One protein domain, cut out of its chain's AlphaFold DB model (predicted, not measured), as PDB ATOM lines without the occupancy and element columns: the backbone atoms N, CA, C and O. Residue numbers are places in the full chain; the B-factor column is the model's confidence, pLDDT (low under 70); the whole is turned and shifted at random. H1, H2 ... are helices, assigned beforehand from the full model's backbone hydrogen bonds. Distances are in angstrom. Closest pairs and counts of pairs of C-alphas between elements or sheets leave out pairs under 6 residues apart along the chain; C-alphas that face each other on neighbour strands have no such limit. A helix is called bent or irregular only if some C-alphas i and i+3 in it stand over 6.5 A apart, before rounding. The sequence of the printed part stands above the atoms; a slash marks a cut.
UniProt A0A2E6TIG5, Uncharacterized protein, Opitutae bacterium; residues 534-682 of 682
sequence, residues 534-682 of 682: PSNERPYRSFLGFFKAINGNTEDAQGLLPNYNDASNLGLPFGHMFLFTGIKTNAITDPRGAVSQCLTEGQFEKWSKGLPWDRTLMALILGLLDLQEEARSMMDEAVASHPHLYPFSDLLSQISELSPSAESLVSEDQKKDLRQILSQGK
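This is residues 534 to 682 of the 682 residues of an uncharacterized protein of Opitutae bacterium (UniProt A0A2E6TIG5). What is the main picture? A hairpin of two helices, H1 and H2, makes one end of the domain, and an up-and-down bundle of three helices, H7, H8 and H9, lies towards the other end; H4 lies between them and touches H1 and H7. H3, H5, H6 and H10 make a run of helices along one side of H4 and H7. What is it made of, and how large is it? The printed part has 149 residues with ten named helices, H1 to H10 in order along the chain, and no named strand; the class is all helix. The whole is compact, with a radius of gyration of the C-alphas of 14.2 A, and rounded, with spans of 40 by 33 by 32 A.

Where is the longest helix? H1 takes residues 534 to 550, from C-alpha 534 at (-39.065, 29.658, 60.373) to C-alpha 550 at (-44.838, 38.775, 81.952), 24.1 A. It has a kink of 31 degrees near residue 541 and is irregular, with C-alphas 535 and 538 7.4 A apart. Which short helices come next? H2 is residues 554 to 560, H3 residues 567 to 571, H4 residues 575 to 584, H5 residues 591 to 600 and H6 residues 603 to 609. Where are the later, longer helices? H7 is residues 612 to 624, 18.6 A; H8 is residues 628 to 641, 19.9 A; H9 is residues 647 to 657, 16.8 A, and is irregular, with C-alphas 653 and 656 7.2 A apart. H10 is residues 668 to 680, 18.4 A, and ends with C-alpha 680 at (-37.689, 12.601, 95.746).

What touches H1? H1 and H2 form a hairpin at a shallow tilt of 5 degrees, opposite ways, and their closest C-alphas, Gly 545 and Ala 557, are 4.1 A apart. With residues 542 to 549 alone H1 touches H4, at a steep tilt of 45 degrees, the same way; the closest C-alphas are those of Phe 546 and Thr 581, 5.3 A. What else do the hubs, H4 and H7, touch? They touch each other, with the C-alphas of Phe 580 and Ile 621 closest at 5.6 A, at a shallow tilt of 29 degrees, the same way. In the bundle, H7 and H8 form a hairpin at a shallow tilt of 16 degrees, with the closest C-alphas, Ala 619 and Ala 631, 4.2 A apart; H8 and H9 form another at 9 degrees, touching with residues 631 to 636 of H8 alone, with Met 635 and Ser 649 closest at 6.5 A between C-alphas. How do the remaining helices stand? H3 and H5 only just touch, with 3 pairs of C-alphas within 8 A, the closest those of Leu 570 and Cys 598, 7.0 A. H6 touches H7, with the C-alphas of Trp 607 and Asp 614 closest at 5.1 A, and touches residues 674 to 678 of H10 alone, with those of Glu 605 and Ile 677 closest at 6.2 A; H7 and H10 are apart. How are the backbones bonded? Each O i to N i+4 pair is within hydrogen-bond range in H2, H4, H5, H6, H7, H8 and H10; H1 has 10 of 13, H9 4 of 7, and H3 0 of 1, beside 2 of 2 O i to N i+3 pairs.

How far does it reach, and is it cut? The two C-alphas farthest apart are those of Pro 534 and Lys 682, 40.1 A; Lys 682 is the chain's last residue, and the printed part has no cut. Are any links long? No link is long; H2 to H3, H4 to H5 and H9 to H10 are short, and the others are tight. Where is confidence low? The mean pLDDT of the printed part is 72.2, and 67 residues are under 70, among them residues 534 to 554, 556 to 575 and 655 to 664.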
ATOM      1  N   PRO A 534     -38.137  30.553  59.672       47.53
ATOM      2  CA  PRO A 534     -39.065  29.658  60.373       47.53
ATOM      3  C   PRO A 534     -38.413  28.500  61.150       47.53
ATOM      4  O   PRO A 534     -39.007  27.958  62.079       47.53
ATOM      5  N   SER A 535     -37.195  28.081  60.790       44.12
ATOM      6  CA  SER A 535     -36.486  26.977  61.464       44.12
ATOM      7  C   SER A 535     -35.970  27.367  62.854       44.12
ATOM      8  O   SER A 535     -36.059  26.575  63.787       44.12
ATOM      9  N   ASN A 536     -35.533  28.617  63.020       47.94
ATOM     10  CA  ASN A 536     -35.091  29.183  64.299       47.94
ATOM     11  C   ASN A 536     -36.234  29.865  65.056       47.94
ATOM     12  O   ASN A 536     -36.019  30.530  66.055       47.94
ATOM     13  N   GLU A 537     -37.464  29.757  64.580       53.41
ATOM     14  CA  GLU A 537     -38.554  30.619  65.007       53.41
ATOM     15  C   GLU A 537     -39.153  30.211  66.363       53.41
ATOM     16  O   GLU A 537     -39.556  31.070  67.147       53.41
ATOM     17  N   ARG A 538     -39.189  28.909  66.678       58.12
ATOM     18  CA  ARG A 538     -39.945  28.390  67.835       58.12
ATOM     19  C   ARG A 538     -39.380  28.820  69.197       58.12
ATOM     20  O   ARG A 538     -40.160  29.346  69.987       58.12
ATOM     21  N   PRO A 539     -38.074  28.661  69.500       52.88
ATOM     22  CA  PRO A 539     -37.532  29.036  70.810       52.88
ATOM     23  C   PRO A 539     -37.645  30.541  71.069       52.88
ATOM     24  O   PRO A 539     -37.980  30.977  72.169       52.88
ATOM     25  N   TYR A 540     -37.436  31.348  70.031       60.91
ATOM     26  CA  TYR A 540     -37.457  32.797  70.156       60.91
ATOM     27  C   TYR A 540     -38.870  33.377  70.193       60.91
ATOM     28  O   TYR A 540     -39.115  34.312  70.953       60.91
ATOM     29  N   ARG A 541     -39.825  32.807  69.449       61.97
ATOM     30  CA  ARG A 541     -41.249  33.124  69.618       61.97
ATOM     31  C   ARG A 541     -41.728  32.804  71.028       61.97
ATOM     32  O   ARG A 541     -42.446  33.608  71.611       61.97
ATOM     33  N   SER A 542     -41.281  31.691  71.607       62.81
ATOM     34  CA  SER A 542     -41.572  31.354  73.005       62.81
ATOM     35  C   SER A 542     -40.932  32.318  73.987       62.81
ATOM     36  O   SER A 542     -41.570  32.691  74.967       62.81
ATOM     37  N   PHE A 543     -39.715  32.783  73.703       63.56
ATOM     38  CA  PHE A 543     -39.048  33.806  74.499       63.56
ATOM     39  C   PHE A 543     -39.777  35.153  74.450       63.56
ATOM     40  O   PHE A 543     -40.047  35.757  75.487       63.56
ATOM     41  N   LEU A 544     -40.138  35.623  73.258       64.12
ATOM     42  CA  LEU A 544     -40.893  36.862  73.101       64.12
ATOM     43  C   LEU A 544     -42.305  36.752  73.671       64.12
ATOM     44  O   LEU A 544     -42.778  37.689  74.304       64.12
ATOM     45  N   GLY A 545     -42.964  35.609  73.476       66.19
ATOM     46  CA  GLY A 545     -44.261  35.314  74.072       66.19
ATOM     47  C   GLY A 545     -44.180  35.338  75.593       66.19
ATOM     48  O   GLY A 545     -45.002  35.980  76.235       66.19
ATOM     49  N   PHE A 546     -43.148  34.720  76.169       69.31
ATOM     50  CA  PHE A 546     -42.869  34.774  77.601       69.31
ATOM     51  C   PHE A 546     -42.680  36.220  78.070       69.31
ATOM     52  O   PHE A 546     -43.367  36.647  78.994       69.31
ATOM     53  N   PHE A 547     -41.838  37.000  77.382       66.12
ATOM     54  CA  PHE A 547     -41.589  38.411  77.689       66.12
ATOM     55  C   PHE A 547     -42.867  39.268  77.624       66.12
ATOM     56  O   PHE A 547     -43.156  40.062  78.514       66.12
ATOM     57  N   LYS A 548     -43.691  39.069  76.594       64.62
ATOM     58  CA  LYS A 548     -44.980  39.752  76.449       64.62
ATOM     59  C   LYS A 548     -45.976  39.331  77.532       64.62
ATOM     60  O   LYS A 548     -46.691  40.181  78.058       64.62
ATOM     61  N   ALA A 549     -45.991  38.052  77.903       67.88
ATOM     62  CA  ALA A 549     -46.881  37.514  78.927       67.88
ATOM     63  C   ALA A 549     -46.548  38.036  80.333       67.88
ATOM     64  O   ALA A 549     -47.470  38.338  81.093       67.88
ATOM     65  N   ILE A 550     -45.262  38.184  80.672       64.06
ATOM     66  CA  ILE A 550     -44.838  38.775  81.952       64.06
ATOM     67  C   ILE A 550     -45.086  40.290  82.009       64.06
ATOM     68  O   ILE A 550     -45.364  40.803  83.087       64.06
ATOM     69  N   ASN A 551     -45.076  40.990  80.867       59.78
ATOM     70  CA  ASN A 551     -45.347  42.434  80.794       59.78
ATOM     71  C   ASN A 551     -46.844  42.773  80.650       59.78
ATOM     72  O   ASN A 551     -47.202  43.931  80.456       59.78
ATOM     73  N   GLY A 552     -47.735  41.781  80.729       64.12
ATOM     74  CA  GLY A 552     -49.186  41.989  80.667       64.12
ATOM     75  C   GLY A 552     -49.772  42.133  79.256       64.12
ATOM     76  O   GLY A 552     -50.987  42.271  79.124       64.12
ATOM     77  N   ASN A 553     -48.965  42.021  78.198       67.50
ATOM     78  CA  ASN A 553     -49.430  41.991  76.807       67.50
ATOM     79  C   ASN A 553     -49.812  40.560  76.389       67.50
ATOM     80  O   ASN A 553     -49.167  39.938  75.542       67.50
ATOM     81  N   THR A 554     -50.859  40.012  77.004       69.06
ATOM     82  CA  THR A 554     -51.261  38.609  76.811       69.06
ATOM     83  C   THR A 554     -51.778  38.301  75.404       69.06
ATOM     84  O   THR A 554     -51.512  37.212  74.906       69.06
ATOM     85  N   GLU A 555     -52.467  39.241  74.749       70.88
ATOM     86  CA  GLU A 555     -52.972  39.062  73.375       70.88
ATOM     87  C   GLU A 555     -51.827  38.979  72.356       70.88
ATOM     88  O   GLU A 555     -51.785  38.057  71.540       70.88
ATOM     89  N   ASP A 556     -50.850  39.889  72.457       65.31
ATOM     90  CA  ASP A 556     -49.632  39.840  71.643       65.31
ATOM     91  C   ASP A 556     -48.902  38.518  71.877       65.31
ATOM     92  O   ASP A 556     -48.568  37.822  70.925       65.31
ATOM     93  N   ALA A 557     -48.681  38.154  73.149       67.06
ATOM     94  CA  ALA A 557     -48.004  36.918  73.518       67.06
ATOM     95  C   ALA A 557     -48.676  35.701  72.874       67.06
ATOM     96  O   ALA A 557     -47.989  34.886  72.270       67.06
ATOM     97  N   GLN A 558     -50.008  35.612  72.932       69.25
ATOM     98  CA  GLN A 558     -50.777  34.531  72.320       69.25
ATOM     99  C   GLN A 558     -50.559  34.439  70.802       69.25
ATOM    100  O   GLN A 558     -50.380  33.340  70.281       69.25
ATOM    101  N   GLY A 559     -50.522  35.575  70.099       65.56
ATOM    102  CA  GLY A 559     -50.276  35.622  68.653       65.56
ATOM    103  C   GLY A 559     -48.858  35.207  68.242       65.56
ATOM    104  O   GLY A 559     -48.637  34.804  67.098       65.56
ATOM    105  N   LEU A 560     -47.897  35.282  69.166       64.75
ATOM    106  CA  LEU A 560     -46.512  34.890  68.914       64.75
ATOM    107  C   LEU A 560     -46.287  33.395  69.004       64.75
ATOM    108  O   LEU A 560     -45.310  32.903  68.457       64.75
ATOM    109  N   LEU A 561     -47.150  32.658  69.682       62.94
ATOM    110  CA  LEU A 561     -46.822  31.299  70.057       62.94
ATOM    111  C   LEU A 561     -47.265  30.323  68.959       62.94
ATOM    112  O   LEU A 561     -48.331  30.503  68.366       62.94
ATOM    113  N   PRO A 562     -46.451  29.300  68.634       58.16
ATOM    114  CA  PRO A 562     -46.892  28.252  67.724       58.16
ATOM    115  C   PRO A 562     -48.144  27.573  68.284       58.16
ATOM    116  O   PRO A 562     -48.412  27.630  69.483       58.16
ATOM    117  N   ASN A 563     -48.921  26.940  67.407       56.50
ATOM    118  CA  ASN A 563     -50.203  26.341  67.765       56.50
ATOM    119  C   ASN A 563     -50.019  25.353  68.937       56.50
ATOM    120  O   ASN A 563     -49.492  24.256  68.759       56.50
ATOM    121  N   TYR A 564     -50.442  25.751  70.140       52.50
ATOM    122  CA  TYR A 564     -50.194  25.035  71.401       52.50
ATOM    123  C   TYR A 564     -50.885  23.680  71.527       52.50
ATOM    124  O   TYR A 564     -50.688  22.969  72.508       52.50
ATOM    125  N   ASN A 565     -51.681  23.315  70.527       51.34
ATOM    126  CA  ASN A 565     -52.272  21.992  70.420       51.34
ATOM    127  C   ASN A 565     -51.242  20.919  70.030       51.34
ATOM    128  O   ASN A 565     -51.563  19.736  70.097       51.34
ATOM    129  N   ASP A 566     -50.026  21.308  69.625       60.44
ATOM    130  CA  ASP A 566     -48.943  20.366  69.356       60.44
ATOM    131  C   ASP A 566     -48.107  20.097  70.615       60.44
ATOM    132  O   ASP A 566     -47.131  20.785  70.940       60.44
ATOM    133  N   ALA A 567     -48.547  19.053  71.308       57.88
ATOM    134  CA  ALA A 567     -47.917  18.384  72.433       57.88
ATOM    135  C   ALA A 567     -46.411  18.106  72.253       57.88
ATOM    136  O   ALA A 567     -45.688  18.047  73.249       57.88
ATOM    137  N   SER A 568     -45.901  17.980  71.017       61.84
ATOM    138  CA  SER A 568     -44.475  17.731  70.772       61.84
ATOM    139  C   SER A 568     -43.576  18.896  71.198       61.84
ATOM    140  O   SER A 568     -42.382  18.705  71.418       61.84
ATOM    141  N   ASN A 569     -44.119  20.114  71.325       63.81
ATOM    142  CA  ASN A 569     -43.340  21.287  71.730       63.81
ATOM    143  C   ASN A 569     -42.947  21.264  73.217       63.81
ATOM    144  O   ASN A 569     -42.005  21.950  73.606       63.81
ATOM    145  N   LEU A 570     -43.631  20.465  74.045       65.69
ATOM    146  CA  LEU A 570     -43.316  20.301  75.470       65.69
ATOM    147  C   LEU A 570     -42.084  19.412  75.703       65.69
ATOM    148  O   LEU A 570     -41.423  19.552  76.729       65.69
ATOM    149  N   GLY A 571     -41.752  18.552  74.736       59.72
ATOM    150  CA  GLY A 571     -40.548  17.720  74.747       59.72
ATOM    151  C   GLY A 571     -39.281  18.441  74.283       59.72
ATOM    152  O   GLY A 571     -38.196  17.865  74.346       59.72
ATOM    153  N   LEU A 572     -39.404  19.686  73.813       62.41
ATOM    154  CA  LEU A 572     -38.267  20.495  73.393       62.41
ATOM    155  C   LEU A 572     -37.461  20.993  74.607       62.41
ATOM    156  O   LEU A 572     -38.015  21.139  75.697       62.41
ATOM    157  N   PRO A 573     -36.186  21.369  74.407       54.53
ATOM    158  CA  PRO A 573     -35.304  21.885  75.460       54.53
ATOM    159  C   PRO A 573     -35.847  23.088  76.242       54.53
ATOM    160  O   PRO A 573     -35.388  23.348  77.342       54.53
ATOM    161  N   PHE A 574     -36.841  23.800  75.698       66.25
ATOM    162  CA  PHE A 574     -37.493  24.953  76.334       66.25
ATOM    163  C   PHE A 574     -38.976  24.719  76.627       66.25
ATOM    164  O   PHE A 574     -39.733  25.680  76.773       66.25
ATOM    165  N   GLY A 575     -39.411  23.456  76.705       68.00
ATOM    166  CA  GLY A 575     -40.802  23.051  76.942       68.00
ATOM    167  C   GLY A 575     -41.451  23.730  78.153       68.00
ATOM    168  O   GLY A 575     -42.633  24.067  78.121       68.00
ATOM    169  N   HIS A 576     -40.662  24.045  79.181       74.25
ATOM    170  CA  HIS A 576     -41.091  24.809  80.355       74.25
ATOM    171  C   HIS A 576     -41.529  26.249  80.011       74.25
ATOM    172  O   HIS A 576     -42.528  26.728  80.547       74.25
ATOM    173  N   MET A 577     -40.868  26.936  79.067       74.25
ATOM    174  CA  MET A 577     -41.309  28.258  78.590       74.25
ATOM    175  C   MET A 577     -42.615  28.174  77.797       74.25
ATOM    176  O   MET A 577     -43.479  29.035  77.947       74.25
ATOM    177  N   PHE A 578     -42.775  27.131  76.976       74.19
ATOM    178  CA  PHE A 578     -44.023  26.884  76.248       74.19
ATOM    179  C   PHE A 578     -45.183  26.639  77.217       74.19
ATOM    180  O   PHE A 578     -46.238  27.256  77.081       74.19
ATOM    181  N   LEU A 579     -44.980  25.785  78.224       80.12
ATOM    182  CA  LEU A 579     -46.006  25.481  79.217       80.12
ATOM    183  C   LEU A 579     -46.390  26.726  80.023       80.12
ATOM    184  O   LEU A 579     -47.575  27.034  80.141       80.12
ATOM    185  N   PHE A 580     -45.403  27.476  80.529       82.69
ATOM    186  CA  PHE A 580     -45.657  28.710  81.272       82.69
ATOM    187  C   PHE A 580     -46.450  29.715  80.434       82.69
ATOM    188  O   PHE A 580     -47.517  30.165  80.855       82.69
ATOM    189  N   THR A 581     -45.950  30.068  79.245       76.44
ATOM    190  CA  THR A 581     -46.567  31.122  78.438       76.44
ATOM    191  C   THR A 581     -47.945  30.682  77.951       76.44
ATOM    192  O   THR A 581     -48.885  31.476  77.977       76.44
ATOM    193  N   GLY A 582     -48.105  29.413  77.573       77.50
ATOM    194  CA  GLY A 582     -49.378  28.850  77.143       77.50
ATOM    195  C   GLY A 582     -50.453  28.863  78.235       77.50
ATOM    196  O   GLY A 582     -51.590  29.245  77.953       77.50
ATOM    197  N   ILE A 583     -50.097  28.525  79.482       79.94
ATOM    198  CA  ILE A 583     -51.002  28.648  80.638       79.94
ATOM    199  C   ILE A 583     -51.307  30.125  80.900       79.94
ATOM    200  O   ILE A 583     -52.468  30.518  80.968       79.94
ATOM    201  N   LYS A 584     -50.273  30.968  81.001       78.25
ATOM    202  CA  LYS A 584     -50.411  32.382  81.375       78.25
ATOM    203  C   LYS A 584     -51.267  33.192  80.395       78.25
ATOM    204  O   LYS A 584     -51.943  34.133  80.807       78.25
ATOM    205  N   THR A 585     -51.223  32.848  79.112       74.81
ATOM    206  CA  THR A 585     -51.952  33.544  78.038       74.81
ATOM    207  C   THR A 585     -53.285  32.889  77.679       74.81
ATOM    208  O   THR A 585     -53.944  33.353  76.755       74.81
ATOM    209  N   ASN A 586     -53.704  31.824  78.379       76.94
ATOM    210  CA  ASN A 586     -54.863  30.998  78.005       76.94
ATOM    211  C   ASN A 586     -54.795  30.442  76.572       76.94
ATOM    212  O   ASN A 586     -55.821  30.164  75.948       76.94
ATOM    213  N   ALA A 587     -53.589  30.276  76.031       72.31
ATOM    214  CA  ALA A 587     -53.397  29.765  74.682       72.31
ATOM    215  C   ALA A 587     -53.474  28.228  74.621       72.31
ATOM    216  O   ALA A 587     -53.739  27.670  73.557       72.31
ATOM    217  N   ILE A 588     -53.284  27.538  75.752       74.62
ATOM    218  CA  ILE A 588     -53.478  26.086  75.857       74.62
ATOM    219  C   ILE A 588     -54.960  25.789  76.100       74.62
ATOM    220  O   ILE A 588     -55.529  26.197  77.110       74.62
ATOM    221  N   THR A 589     -55.575  25.038  75.184       74.06
ATOM    222  CA  THR A 589     -57.007  24.694  75.264       74.06
ATOM    223  C   THR A 589     -57.306  23.675  76.370       74.06
ATOM    224  O   THR A 589     -58.368  23.741  76.985       74.06
ATOM    225  N   ASP A 590     -56.370  22.762  76.655       77.12
ATOM    226  CA  ASP A 590     -56.443  21.800  77.765       77.12
ATOM    227  C   ASP A 590     -55.167  21.842  78.636       77.12
ATOM    228  O   ASP A 590     -54.242  21.043  78.444       77.12
ATOM    229  N   PRO A 591     -55.082  22.781  79.602       79.31
ATOM    230  CA  PRO A 591     -53.934  22.888  80.503       79.31
ATOM    231  C   PRO A 591     -53.706  21.621  81.337       79.31
ATOM    232  O   PRO A 591     -52.563  21.265  81.620       79.31
ATOM    233  N   ARG A 592     -54.782  20.905  81.691       81.06
ATOM    234  CA  ARG A 592     -54.707  19.665  82.479       81.06
ATOM    235  C   ARG A 592     -54.054  18.546  81.686       81.06
ATOM    236  O   ARG A 592     -53.199  17.845  82.231       81.06
ATOM    237  N   GLY A 593     -54.439  18.395  80.420       81.62
ATOM    238  CA  GLY A 593     -53.822  17.461  79.485       81.62
ATOM    239  C   GLY A 593     -52.336  17.750  79.284       81.62
ATOM    240  O   GLY A 593     -51.519  16.841  79.426       81.62
ATOM    241  N   ALA A 594     -51.970  19.019  79.071       80.31
ATOM    242  CA  ALA A 594     -50.574  19.436  78.910       80.31
ATOM    243  C   ALA A 594     -49.717  19.121  80.153       80.31
ATOM    244  O   ALA A 594     -48.635  18.545  80.037       80.31
ATOM    245  N   VAL A 595     -50.217  19.418  81.359       85.25
ATOM    246  CA  VAL A 595     -49.522  19.066  82.611       85.25
ATOM    247  C   VAL A 595     -49.420  17.547  82.783       85.25
ATOM    248  O   VAL A 595     -48.365  17.043  83.166       85.25
ATOM    249  N   SER A 596     -50.482  16.797  82.473       84.25
ATOM    250  CA  SER A 596     -50.471  15.330  82.549       84.25
ATOM    251  C   SER A 596     -49.426  14.713  81.621       84.25
ATOM    252  O   SER A 596     -48.777  13.730  81.981       84.25
ATOM    253  N   GLN A 597     -49.249  15.287  80.436       82.62
ATOM    254  CA  GLN A 597     -48.238  14.847  79.490       82.62
ATOM    255  C   GLN A 597     -46.828  15.133  80.018       82.62
ATOM    256  O   GLN A 597     -46.012  14.217  80.068       82.62
ATOM    257  N   CYS A 598     -46.563  16.349  80.513       84.50
ATOM    258  CA  CYS A 598     -45.274  16.688  81.128       84.50
ATOM    259  C   CYS A 598     -44.926  15.782  82.321       84.50
ATOM    260  O   CYS A 598     -43.760  15.430  82.504       84.50
ATOM    261  N   LEU A 599     -45.925  15.386  83.121       83.88
ATOM    262  CA  LEU A 599     -45.765  14.392  84.190       83.88
ATOM    263  C   LEU A 599     -45.391  13.014  83.630       83.88
ATOM    264  O   LEU A 599     -44.447  12.395  84.111       83.88
ATOM    265  N   THR A 600     -46.098  12.554  82.597       83.00
ATOM    266  CA  THR A 600     -45.882  11.230  81.987       83.00
ATOM    267  C   THR A 600     -44.520  11.125  81.298       83.00
ATOM    268  O   THR A 600     -43.871  10.085  81.358       83.00
ATOM    269  N   GLU A 601     -44.060  12.207  80.671       80.50
ATOM    270  CA  GLU A 601     -42.764  12.287  79.987       80.50
ATOM    271  C   GLU A 601     -41.583  12.571  80.933       80.50
ATOM    272  O   GLU A 601     -40.434  12.653  80.491       80.50
ATOM    273  N   GLY A 602     -41.843  12.748  82.233       82.94
ATOM    274  CA  GLY A 602     -40.811  13.046  83.226       82.94
ATOM    275  C   GLY A 602     -40.182  14.435  83.077       82.94
ATOM    276  O   GLY A 602     -39.096  14.677  83.603       82.94
ATOM    277  N   GLN A 603     -40.838  15.370  82.383       83.19
ATOM    278  CA  GLN A 603     -40.302  16.717  82.155       83.19
ATOM    279  C   GLN A 603     -40.154  17.497  83.466       83.19
ATOM    280  O   GLN A 603     -39.140  18.144  83.696       83.19
ATOM    281  N   PHE A 604     -41.117  17.366  84.384       85.38
ATOM    282  CA  PHE A 604     -41.050  18.022  85.694       85.38
ATOM    283  C   PHE A 604     -39.898  17.516  86.573       85.38
ATOM    284  O   PHE A 604     -39.291  18.294  87.312       85.38
ATOM    285  N   GLU A 605     -39.559  16.229  86.482       83.94
ATOM    286  CA  GLU A 605     -38.372  15.684  87.143       83.94
ATOM    287  C   GLU A 605     -37.083  16.242  86.522       83.94
ATOM    288  O   GLU A 605     -36.175  16.646  87.248       83.94
ATOM    289  N   LYS A 606     -37.023  16.333  85.187       80.94
ATOM    290  CA  LYS A 606     -35.881  16.931  84.481       80.94
ATOM    291  C   LYS A 606     -35.687  18.397  84.858       80.94
ATOM    292  O   LYS A 606     -34.581  18.776  85.219       80.94
ATOM    293  N   TRP A 607     -36.744  19.208  84.841       82.44
ATOM    294  CA  TRP A 607     -36.649  20.645  85.128       82.44
ATOM    295  C   TRP A 607     -36.334  20.931  86.598       82.44
ATOM    296  O   TRP A 607     -35.536  21.815  86.894       82.44
ATOM    297  N   SER A 608     -36.894  20.154  87.532       81.50
ATOM    298  CA  SER A 608     -36.585  20.307  88.964       81.50
ATOM    299  C   SER A 608     -35.130  19.972  89.310       81.50
ATOM    300  O   SER A 608     -34.562  20.587  90.211       81.50
ATOM    301  N   LYS A 609     -34.503  19.042  88.578       79.56
ATOM    302  CA  LYS A 609     -33.082  18.675  88.733       79.56
ATOM    303  C   LYS A 609     -32.150  19.423  87.774       79.56
ATOM    304  O   LYS A 609     -30.933  19.303  87.905       79.56
ATOM    305  N   GLY A 610     -32.717  20.186  86.842       69.88
ATOM    306  CA  GLY A 610     -32.018  20.907  85.787       69.88
ATOM    307  C   GLY A 610     -31.245  22.113  86.299       69.88
ATOM    308  O   GLY A 610     -30.871  22.199  87.478       69.88
ATOM    309  N   LEU A 611     -31.002  23.059  85.403       68.69
ATOM    310  CA  LEU A 611     -30.291  24.283  85.731       68.69
ATOM    311  C   LEU A 611     -31.041  25.179  86.724       68.69
ATOM    312  O   LEU A 611     -32.260  25.066  86.874       68.69
ATOM    313  N   PRO A 612     -30.348  26.154  87.341       63.16
ATOM    314  CA  PRO A 612     -30.980  27.237  88.093       63.16
ATOM    315  C   PRO A 612     -32.092  27.939  87.300       63.16
ATOM    316  O   PRO A 612     -33.145  28.246  87.862       63.16
ATOM    317  N   TRP A 613     -31.909  28.127  85.988       69.56
ATOM    318  CA  TRP A 613     -32.948  28.652  85.099       69.56
ATOM    319  C   TRP A 613     -34.183  27.745  84.993       69.56
ATOM    320  O   TRP A 613     -35.311  28.216  85.155       69.56
ATOM    321  N   ASP A 614     -33.984  26.444  84.771       71.69
ATOM    322  CA  ASP A 614     -35.082  25.479  84.640       71.69
ATOM    323  C   ASP A 614     -35.883  25.389  85.938       71.69
ATOM    324  O   ASP A 614     -37.114  25.395  85.916       71.69
ATOM    325  N   ARG A 615     -35.186  25.411  87.082       77.06
ATOM    326  CA  ARG A 615     -35.792  25.465  88.419       77.06
ATOM    327  C   ARG A 615     -36.559  26.764  88.650       77.06
ATOM    328  O   ARG A 615     -37.637  26.738  89.233       77.06
ATOM    329  N   THR A 616     -36.051  27.893  88.157       78.00
ATOM    330  CA  THR A 616     -36.733  29.195  88.246       78.00
ATOM    331  C   THR A 616     -38.040  29.186  87.457       78.00
ATOM    332  O   THR A 616     -39.087  29.551  87.988       78.00
ATOM    333  N   LEU A 617     -38.020  28.719  86.205       81.25
ATOM    334  CA  LEU A 617     -39.238  28.609  85.400       81.25
ATOM    335  C   LEU A 617     -40.200  27.555  85.949       81.25
ATOM    336  O   LEU A 617     -41.409  27.778  85.950       81.25
ATOM    337  N   MET A 618     -39.677  26.447  86.468       86.06
ATOM    338  CA  MET A 618     -40.471  25.439  87.159       86.06
ATOM    339  C   MET A 618     -41.169  26.026  88.390       86.06
ATOM    340  O   MET A 618     -42.366  25.811  88.561       86.06
ATOM    341  N   ALA A 619     -40.485  26.839  89.196       86.25
ATOM    342  CA  ALA A 619     -41.095  27.545  90.321       86.25
ATOM    343  C   ALA A 619     -42.245  28.464  89.869       86.25
ATOM    344  O   ALA A 619     -43.311  28.466  90.484       86.25
ATOM    345  N   LEU A 620     -42.086  29.192  88.759       85.25
ATOM    346  CA  LEU A 620     -43.172  30.007  88.206       85.25
ATOM    347  C   LEU A 620     -44.354  29.151  87.713       85.25
ATOM    348  O   LEU A 620     -45.508  29.495  87.959       85.25
ATOM    349  N   ILE A 621     -44.095  28.012  87.064       88.06
ATOM    350  CA  ILE A 621     -45.152  27.072  86.654       88.06
ATOM    351  C   ILE A 621     -45.885  26.529  87.885       88.06
ATOM    352  O   ILE A 621     -47.110  26.568  87.920       88.06
ATOM    353  N   LEU A 622     -45.168  26.089  88.922       88.38
ATOM    354  CA  LEU A 622     -45.761  25.632  90.185       88.38
ATOM    355  C   LEU A 622     -46.639  26.719  90.823       88.38
ATOM    356  O   LEU A 622     -47.732  26.423  91.303       88.38
ATOM    357  N   GLY A 623     -46.206  27.979  90.751       85.69
ATOM    358  CA  GLY A 623     -47.000  29.129  91.172       85.69
ATOM    359  C   GLY A 623     -48.317  29.270  90.399       85.69
ATOM    360  O   GLY A 623     -49.357  29.507  91.011       85.69
ATOM    361  N   LEU A 624     -48.306  29.066  89.076       83.25
ATOM    362  CA  LEU A 624     -49.529  29.038  88.257       83.25
ATOM    363  C   LEU A 624     -50.431  27.834  88.578       83.25
ATOM    364  O   LEU A 624     -51.641  27.923  88.402       83.25
ATOM    365  N   LEU A 625     -49.871  26.722  89.059       86.38
ATOM    366  CA  LEU A 625     -50.591  25.483  89.388       86.38
ATOM    367  C   LEU A 625     -51.101  25.412  90.846       86.38
ATOM    368  O   LEU A 625     -51.444  24.329  91.326       86.38
ATOM    369  N   ASP A 626     -51.160  26.544  91.551       84.44
ATOM    370  CA  ASP A 626     -51.548  26.656  92.969       84.44
ATOM    371  C   ASP A 626     -50.622  25.912  93.961       84.44
ATOM    372  O   ASP A 626     -51.038  25.559  95.067       84.44
ATOM    373  N   LEU A 627     -49.354  25.677  93.605       87.12
ATOM    374  CA  LEU A 627     -48.339  25.026  94.450       87.12
ATOM    375  C   LEU A 627     -47.330  26.056  94.982       87.12
ATOM    376  O   LEU A 627     -46.137  26.013  94.691       87.12
ATOM    377  N   GLN A 628     -47.838  27.042  95.727       85.31
ATOM    378  CA  GLN A 628     -47.081  28.237  96.126       85.31
ATOM    379  C   GLN A 628     -45.944  27.956  97.121       85.31
ATOM    380  O   GLN A 628     -44.900  28.607  97.062       85.31
ATOM    381  N   GLU A 629     -46.123  27.004  98.041       85.50
ATOM    382  CA  GLU A 629     -45.077  26.665  99.017       85.50
ATOM    383  C   GLU A 629     -43.905  25.951  98.339       85.50
ATOM    384  O   GLU A 629     -42.742  26.286  98.574       85.50
ATOM    385  N   GLU A 630     -44.212  25.014  97.445       89.62
ATOM    386  CA  GLU A 630     -43.232  24.291  96.644       89.62
ATOM    387  C   GLU A 630     -42.509  25.227  95.668       89.62
ATOM    388  O   GLU A 630     -41.281  25.181  95.565       89.62
ATOM    389  N   ALA A 631     -43.255  26.123  95.014       87.88
ATOM    390  CA  ALA A 631     -42.704  27.158  94.150       87.88
ATOM    391  C   ALA A 631     -41.711  28.058  94.897       87.88
ATOM    392  O   ALA A 631     -40.610  28.303  94.407       87.88
ATOM    393  N   ARG A 632     -42.072  28.518  96.104       88.06
ATOM    394  CA  ARG A 632     -41.196  29.371  96.917       88.06
ATOM    395  C   ARG A 632     -39.932  28.630  97.346       88.06
ATOM    396  O   ARG A 632     -38.850  29.171  97.161       88.06
ATOM    397  N   SER A 633     -40.050  27.390  97.831       89.06
ATOM    398  CA  SER A 633     -38.877  26.571  98.188       89.06
ATOM    399  C   SER A 633     -37.916  26.417  97.008       89.06
ATOM    400  O   SER A 633     -36.711  26.544  97.187       89.06
ATOM    401  N   MET A 634     -38.436  26.151  95.808       86.69
ATOM    402  CA  MET A 634     -37.609  25.967  94.614       86.69
ATOM    403  C   MET A 634     -36.958  27.273  94.144       86.69
ATOM    404  O   MET A 634     -35.791  27.270  93.754       86.69
ATOM    405  N   MET A 635     -37.686  28.390  94.210       85.44
ATOM    406  CA  MET A 635     -37.140  29.709  93.891       85.44
ATOM    407  C   MET A 635     -36.030  30.100  94.871       85.44
ATOM    408  O   MET A 635     -34.972  30.555  94.445       85.44
ATOM    409  N   ASP A 636     -36.228  29.869  96.170       84.44
ATOM    410  CA  ASP A 636     -35.224  30.155  97.198       84.44
ATOM    411  C   ASP A 636     -33.944  29.331  96.974       84.44
ATOM    412  O   ASP A 636     -32.840  29.865  97.083       84.44
ATOM    413  N   GLU A 637     -34.068  28.055  96.595       82.88
ATOM    414  CA  GLU A 637     -32.931  27.198  96.231       82.88
ATOM    415  C   GLU A 637     -32.206  27.702  94.968       82.88
ATOM    416  O   GLU A 637     -30.971  27.776  94.942       82.88
ATOM    417  N   ALA A 638     -32.954  28.102  93.933       75.56
ATOM    418  CA  ALA A 638     -32.387  28.661  92.708       75.56
ATOM    419  C   ALA A 638     -31.620  29.963  92.995       75.56
ATOM    420  O   ALA A 638     -30.447  30.077  92.640       75.56
ATOM    421  N   VAL A 639     -32.221  30.897  93.734       72.81
ATOM    422  CA  VAL A 639     -31.609  32.181  94.108       72.81
ATOM    423  C   VAL A 639     -30.415  32.001  95.045       72.81
ATOM    424  O   VAL A 639     -29.416  32.703  94.898       72.81
ATOM    425  N   ALA A 640     -30.471  31.051  95.982       75.50
ATOM    426  CA  ALA A 640     -29.347  30.752  96.867       75.50
ATOM    427  C   ALA A 640     -28.117  30.271  96.086       75.50
ATOM    428  O   ALA A 640     -26.990  30.630  96.429       75.50
ATOM    429  N   SER A 641     -28.331  29.481  95.029       70.88
ATOM    430  CA  SER A 641     -27.250  29.055  94.136       70.88
ATOM    431  C   SER A 641     -26.804  30.165  93.175       70.88
ATOM    432  O   SER A 641     -25.613  30.275  92.893       70.88
ATOM    433  N   HIS A 642     -27.733  31.008  92.711       67.69
ATOM    434  CA  HIS A 642     -27.512  32.009  91.666       67.69
ATOM    435  C   HIS A 642     -28.245  33.323  92.011       67.69
ATOM    436  O   HIS A 642     -29.367  33.561  91.557       67.69
ATOM    437  N   PRO A 643     -27.613  34.224  92.794       63.44
ATOM    438  CA  PRO A 643     -28.270  35.415  93.353       63.44
ATOM    439  C   PRO A 643     -28.857  36.392  92.326       63.44
ATOM    440  O   PRO A 643     -29.751  37.171  92.651       63.44
ATOM    441  N   HIS A 644     -28.379  36.356  91.080       55.97
ATOM    442  CA  HIS A 644     -28.879  37.190  89.986       55.97
ATOM    443  C   HIS A 644     -30.324  36.832  89.564       55.97
ATOM    444  O   HIS A 644     -30.994  37.648  88.932       55.97
ATOM    445  N   LEU A 645     -30.837  35.670  89.995       58.31
ATOM    446  CA  LEU A 645     -32.231  35.238  89.830       58.31
ATOM    447  C   LEU A 645     -33.207  35.887  90.821       58.31
ATOM    448  O   LEU A 645     -34.414  35.765  90.638       58.31
ATOM    449  N   TYR A 646     -32.727  36.596  91.851       65.00
ATOM    450  CA  TYR A 646     -33.569  37.205  92.894       65.00
ATOM    451  C   TYR A 646     -34.801  37.979  92.369       65.00
ATOM    452  O   TYR A 646     -35.874  37.860  92.957       65.00
ATOM    453  N   PRO A 647     -34.728  38.718  91.246       60.06
ATOM    454  CA  PRO A 647     -35.875  39.477  90.735       60.06
ATOM    455  C   PRO A 647     -37.046  38.612  90.242       60.06
ATOM    456  O   PRO A 647     -38.159  39.116  90.088       60.06
ATOM    457  N   PHE A 648     -36.836  37.307  90.039       66.25
ATOM    458  CA  PHE A 648     -37.911  36.348  89.778       66.25
ATOM    459  C   PHE A 648     -38.691  35.958  91.038       66.25
ATOM    460  O   PHE A 648     -39.844  35.545  90.926       66.25
ATOM    461  N   SER A 649     -38.122  36.139  92.233       71.88
ATOM    462  CA  SER A 649     -38.844  35.957  93.498       71.88
ATOM    463  C   SER A 649     -39.963  36.984  93.659       71.88
ATOM    464  O   SER A 649     -41.056  36.643  94.118       71.88
ATOM    465  N   ASP A 650     -39.729  38.222  93.210       68.44
ATOM    466  CA  ASP A 650     -40.755  39.268  93.186       68.44
ATOM    467  C   ASP A 650     -41.873  38.907  92.197       68.44
ATOM    468  O   ASP A 650     -43.053  39.008  92.538       68.44
ATOM    469  N   LEU A 651     -41.523  38.393  91.011       69.88
ATOM    470  CA  LEU A 651     -42.497  37.905  90.025       69.88
ATOM    471  C   LEU A 651     -43.330  36.738  90.578       69.88
ATOM    472  O   LEU A 651     -44.547  36.714  90.405       69.88
ATOM    473  N   LEU A 652     -42.696  35.796  91.283       76.69
ATOM    474  CA  LEU A 652     -43.391  34.678  91.918       76.69
ATOM    475  C   LEU A 652     -44.399  35.167  92.966       76.69
ATOM    476  O   LEU A 652     -45.509  34.651  93.038       76.69
ATOM    477  N   SER A 653     -44.054  36.196  93.743       72.94
ATOM    478  CA  SER A 653     -44.969  36.764  94.743       72.94
ATOM    479  C   SER A 653     -46.240  37.381  94.141       72.94
ATOM    480  O   SER A 653     -47.266  37.437  94.814       72.94
ATOM    481  N   GLN A 654     -46.179  37.784  92.867       71.06
ATOM    482  CA  GLN A 654     -47.279  38.380  92.103       71.06
ATOM    483  C   GLN A 654     -48.012  37.352  91.226       71.06
ATOM    484  O   GLN A 654     -49.023  37.664  90.602       71.06
ATOM    485  N   ILE A 655     -47.537  36.104  91.169       69.50
ATOM    486  CA  ILE A 655     -48.040  35.101  90.223       69.50
ATOM    487  C   ILE A 655     -49.481  34.668  90.501       69.50
ATOM    488  O   ILE A 655     -50.212  34.295  89.585       69.50
ATOM    489  N   SER A 656     -49.910  34.761  91.758       60.41
ATOM    490  CA  SER A 656     -51.284  34.501  92.187       60.41
ATOM    491  C   SER A 656     -52.273  35.540  91.646       60.41
ATOM    492  O   SER A 656     -53.424  35.202  91.389       60.41
ATOM    493  N   GLU A 657     -51.822  36.773  91.392       60.81
ATOM    494  CA  GLU A 657     -52.597  37.825  90.710       60.81
ATOM    495  C   GLU A 657     -52.617  37.627  89.183       60.81
ATOM    496  O   GLU A 657     -53.398  38.254  88.467       60.81
ATOM    497  N   LEU A 658     -51.761  36.735  88.678       52.34
ATOM    498  CA  LEU A 658     -51.550  36.456  87.264       52.34
ATOM    499  C   LEU A 658     -52.216  35.148  86.795       52.34
ATOM    500  O   LEU A 658     -52.193  34.895  85.586       52.34
ATOM    501  N   SER A 659     -52.797  34.337  87.689       56.81
ATOM    502  CA  SER A 659     -53.470  33.082  87.324       56.81
ATOM    503  C   SER A 659     -54.756  33.355  86.523       56.81
ATOM    504  O   SER A 659     -55.575  34.170  86.954       56.81
ATOM    505  N   PRO A 660     -54.976  32.713  85.358       52.69
ATOM    506  CA  PRO A 660     -56.049  33.114  84.451       52.69
ATOM    507  C   PRO A 660     -57.472  32.726  84.884       52.69
ATOM    508  O   PRO A 660     -58.427  33.131  84.218       52.69
ATOM    509  N   SER A 661     -57.662  31.929  85.944       54.03
ATOM    510  CA  SER A 661     -59.005  31.517  86.374       54.03
ATOM    511  C   SER A 661     -59.076  31.117  87.851       54.03
ATOM    512  O   SER A 661     -58.086  30.684  88.431       54.03
ATOM    513  N   ALA A 662     -60.268  31.224  88.447       47.78
ATOM    514  CA  ALA A 662     -60.548  30.792  89.819       47.78
ATOM    515  C   ALA A 662     -60.681  29.260  89.977       47.78
ATOM    516  O   ALA A 662     -60.814  28.772  91.099       47.78
ATOM    517  N   GLU A 663     -60.683  28.499  88.875       60.03
ATOM    518  CA  GLU A 663     -60.687  27.037  88.908       60.03
ATOM    519  C   GLU A 663     -59.258  26.500  88.851       60.03
ATOM    520  O   GLU A 663     -58.449  26.914  88.021       60.03
ATOM    521  N   SER A 664     -58.956  25.542  89.729       66.69
ATOM    522  CA  SER A 664     -57.622  24.951  89.789       66.69
ATOM    523  C   SER A 664     -57.277  24.267  88.462       66.69
ATOM    524  O   SER A 664     -58.027  23.420  87.947       66.69
ATOM    525  N   LEU A 665     -56.124  24.647  87.910       75.00
ATOM    526  CA  LEU A 665     -55.640  24.229  86.592       75.00
ATOM    527  C   LEU A 665     -55.223  22.753  86.538       75.00
ATOM    528  O   LEU A 665     -55.005  22.233  85.450       75.00
ATOM    529  N   VAL A 666     -55.153  22.067  87.682       79.75
ATOM    530  CA  VAL A 666     -54.725  20.666  87.830       79.75
ATOM    531  C   VAL A 666     -55.543  19.948  88.906       79.75
ATOM    532  O   VAL A 666     -56.101  20.583  89.801       79.75
ATOM    533  N   SER A 667     -55.637  18.619  88.817       83.56
ATOM    534  CA  SER A 667     -56.315  17.800  89.831       83.56
ATOM    535  C   SER A 667     -55.483  17.660  91.112       83.56
ATOM    536  O   SER A 667     -54.262  17.821  91.104       83.56
ATOM    537  N   GLU A 668     -56.127  17.311  92.229       84.31
ATOM    538  CA  GLU A 668     -55.407  17.031  93.484       84.31
ATOM    539  C   GLU A 668     -54.466  15.821  93.372       84.31
ATOM    540  O   GLU A 668     -53.405  15.815  93.994       84.31
ATOM    541  N   ASP A 669     -54.800  14.837  92.531       84.56
ATOM    542  CA  ASP A 669     -53.911  13.708  92.242       84.56
ATOM    543  C   ASP A 669     -52.645  14.181  91.510       84.56
ATOM    544  O   ASP A 669     -51.538  13.854  91.926       84.56
ATOM    545  N   GLN A 670     -52.781  15.061  90.509       83.62
ATOM    546  CA  GLN A 670     -51.632  15.653  89.808       83.62
ATOM    547  C   GLN A 670     -50.759  16.501  90.743       83.62
ATOM    548  O   GLN A 670     -49.532  16.446  90.671       83.62
ATOM    549  N   LYS A 671     -51.368  17.263  91.662       86.44
ATOM    550  CA  LYS A 671     -50.622  18.008  92.692       86.44
ATOM    551  C   LYS A 671     -49.856  17.073  93.621       86.44
ATOM    552  O   LYS A 671     -48.733  17.380  94.017       86.44
ATOM    553  N   LYS A 672     -50.448  15.936  93.988       87.50
ATOM    554  CA  LYS A 672     -49.797  14.923  94.820       87.50
ATOM    555  C   LYS A 672     -48.604  14.292  94.102       87.50
ATOM    556  O   LYS A 672     -47.548  14.167  94.720       87.50
ATOM    557  N   ASP A 673     -48.746  13.969  92.820       86.00
ATOM    558  CA  ASP A 673     -47.660  13.424  92.002       86.00
ATOM    559  C   ASP A 673     -46.512  14.434  91.851       86.00
ATOM    560  O   ASP A 673     -45.350  14.089  92.061       86.00
ATOM    561  N   LEU A 674     -46.827  15.713  91.605       85.75
ATOM    562  CA  LEU A 674     -45.834  16.795  91.579       85.75
ATOM    563  C   LEU A 674     -45.085  16.910  92.912       85.75
ATOM    564  O   LEU A 674     -43.856  16.927  92.929       85.75
ATOM    565  N   ARG A 675     -45.799  16.922  94.044       87.94
ATOM    566  CA  ARG A 675     -45.174  16.936  95.379       87.94
ATOM    567  C   ARG A 675     -44.275  15.729  95.605       87.94
ATOM    568  O   ARG A 675     -43.211  15.867  96.204       87.94
ATOM    569  N   GLN A 676     -44.682  14.557  95.125       87.31
ATOM    570  CA  GLN A 676     -43.881  13.349  95.233       87.31
ATOM    571  C   GLN A 676     -42.570  13.480  94.446       87.31
ATOM    572  O   GLN A 676     -41.513  13.230  95.025       87.31
ATOM    573  N   ILE A 677     -42.615  13.949  93.195       83.94
ATOM    574  CA  ILE A 677     -41.420  14.209  92.369       83.94
ATOM    575  C   ILE A 677     -40.473  15.186  93.078       83.94
ATOM    576  O   ILE A 677     -39.282  14.913  93.218       83.94
ATOM    577  N   LEU A 678     -41.012  16.289  93.602       79.62
ATOM    578  CA  LEU A 678     -40.228  17.308  94.305       79.62
ATOM    579  C   LEU A 678     -39.622  16.786  95.617       79.62
ATOM    580  O   LEU A 678     -38.510  17.164  95.978       79.62
ATOM    581  N   SER A 679     -40.317  15.888  96.320       77.75
ATOM    582  CA  SER A 679     -39.817  15.268  97.554       77.75
ATOM    583  C   SER A 679     -38.729  14.213  97.321       77.75
ATOM    584  O   SER A 679     -37.924  13.968  98.213       77.75
ATOM    585  N   GLN A 680     -38.691  13.601  96.133       64.50
ATOM    586  CA  GLN A 680     -37.689  12.601  95.746       64.50
ATOM    587  C   GLN A 680     -36.389  13.229  95.216       64.50
ATOM    588  O   GLN A 680     -35.401  12.519  95.038       64.50
ATOM    589  N   GLY A 681     -36.388  14.537  94.941       52.00
ATOM    590  CA  GLY A 681     -35.223  15.295  94.479       52.00
ATOM    591  C   GLY A 681     -34.425  16.013  95.574       52.00
ATOM    592  O   GLY A 681     -33.427  16.642  95.233       52.00
ATOM    593  N   LYS A 682     -34.856  15.945  96.843       46.34
ATOM    594  CA  LYS A 682     -34.155  16.536  97.998       46.34
ATOM    595  C   LYS A 682     -33.156  15.586  98.647       46.34
ATOM    596  O   LYS A 682     -33.448  14.369  98.708       46.34
TER     597      LYS A 682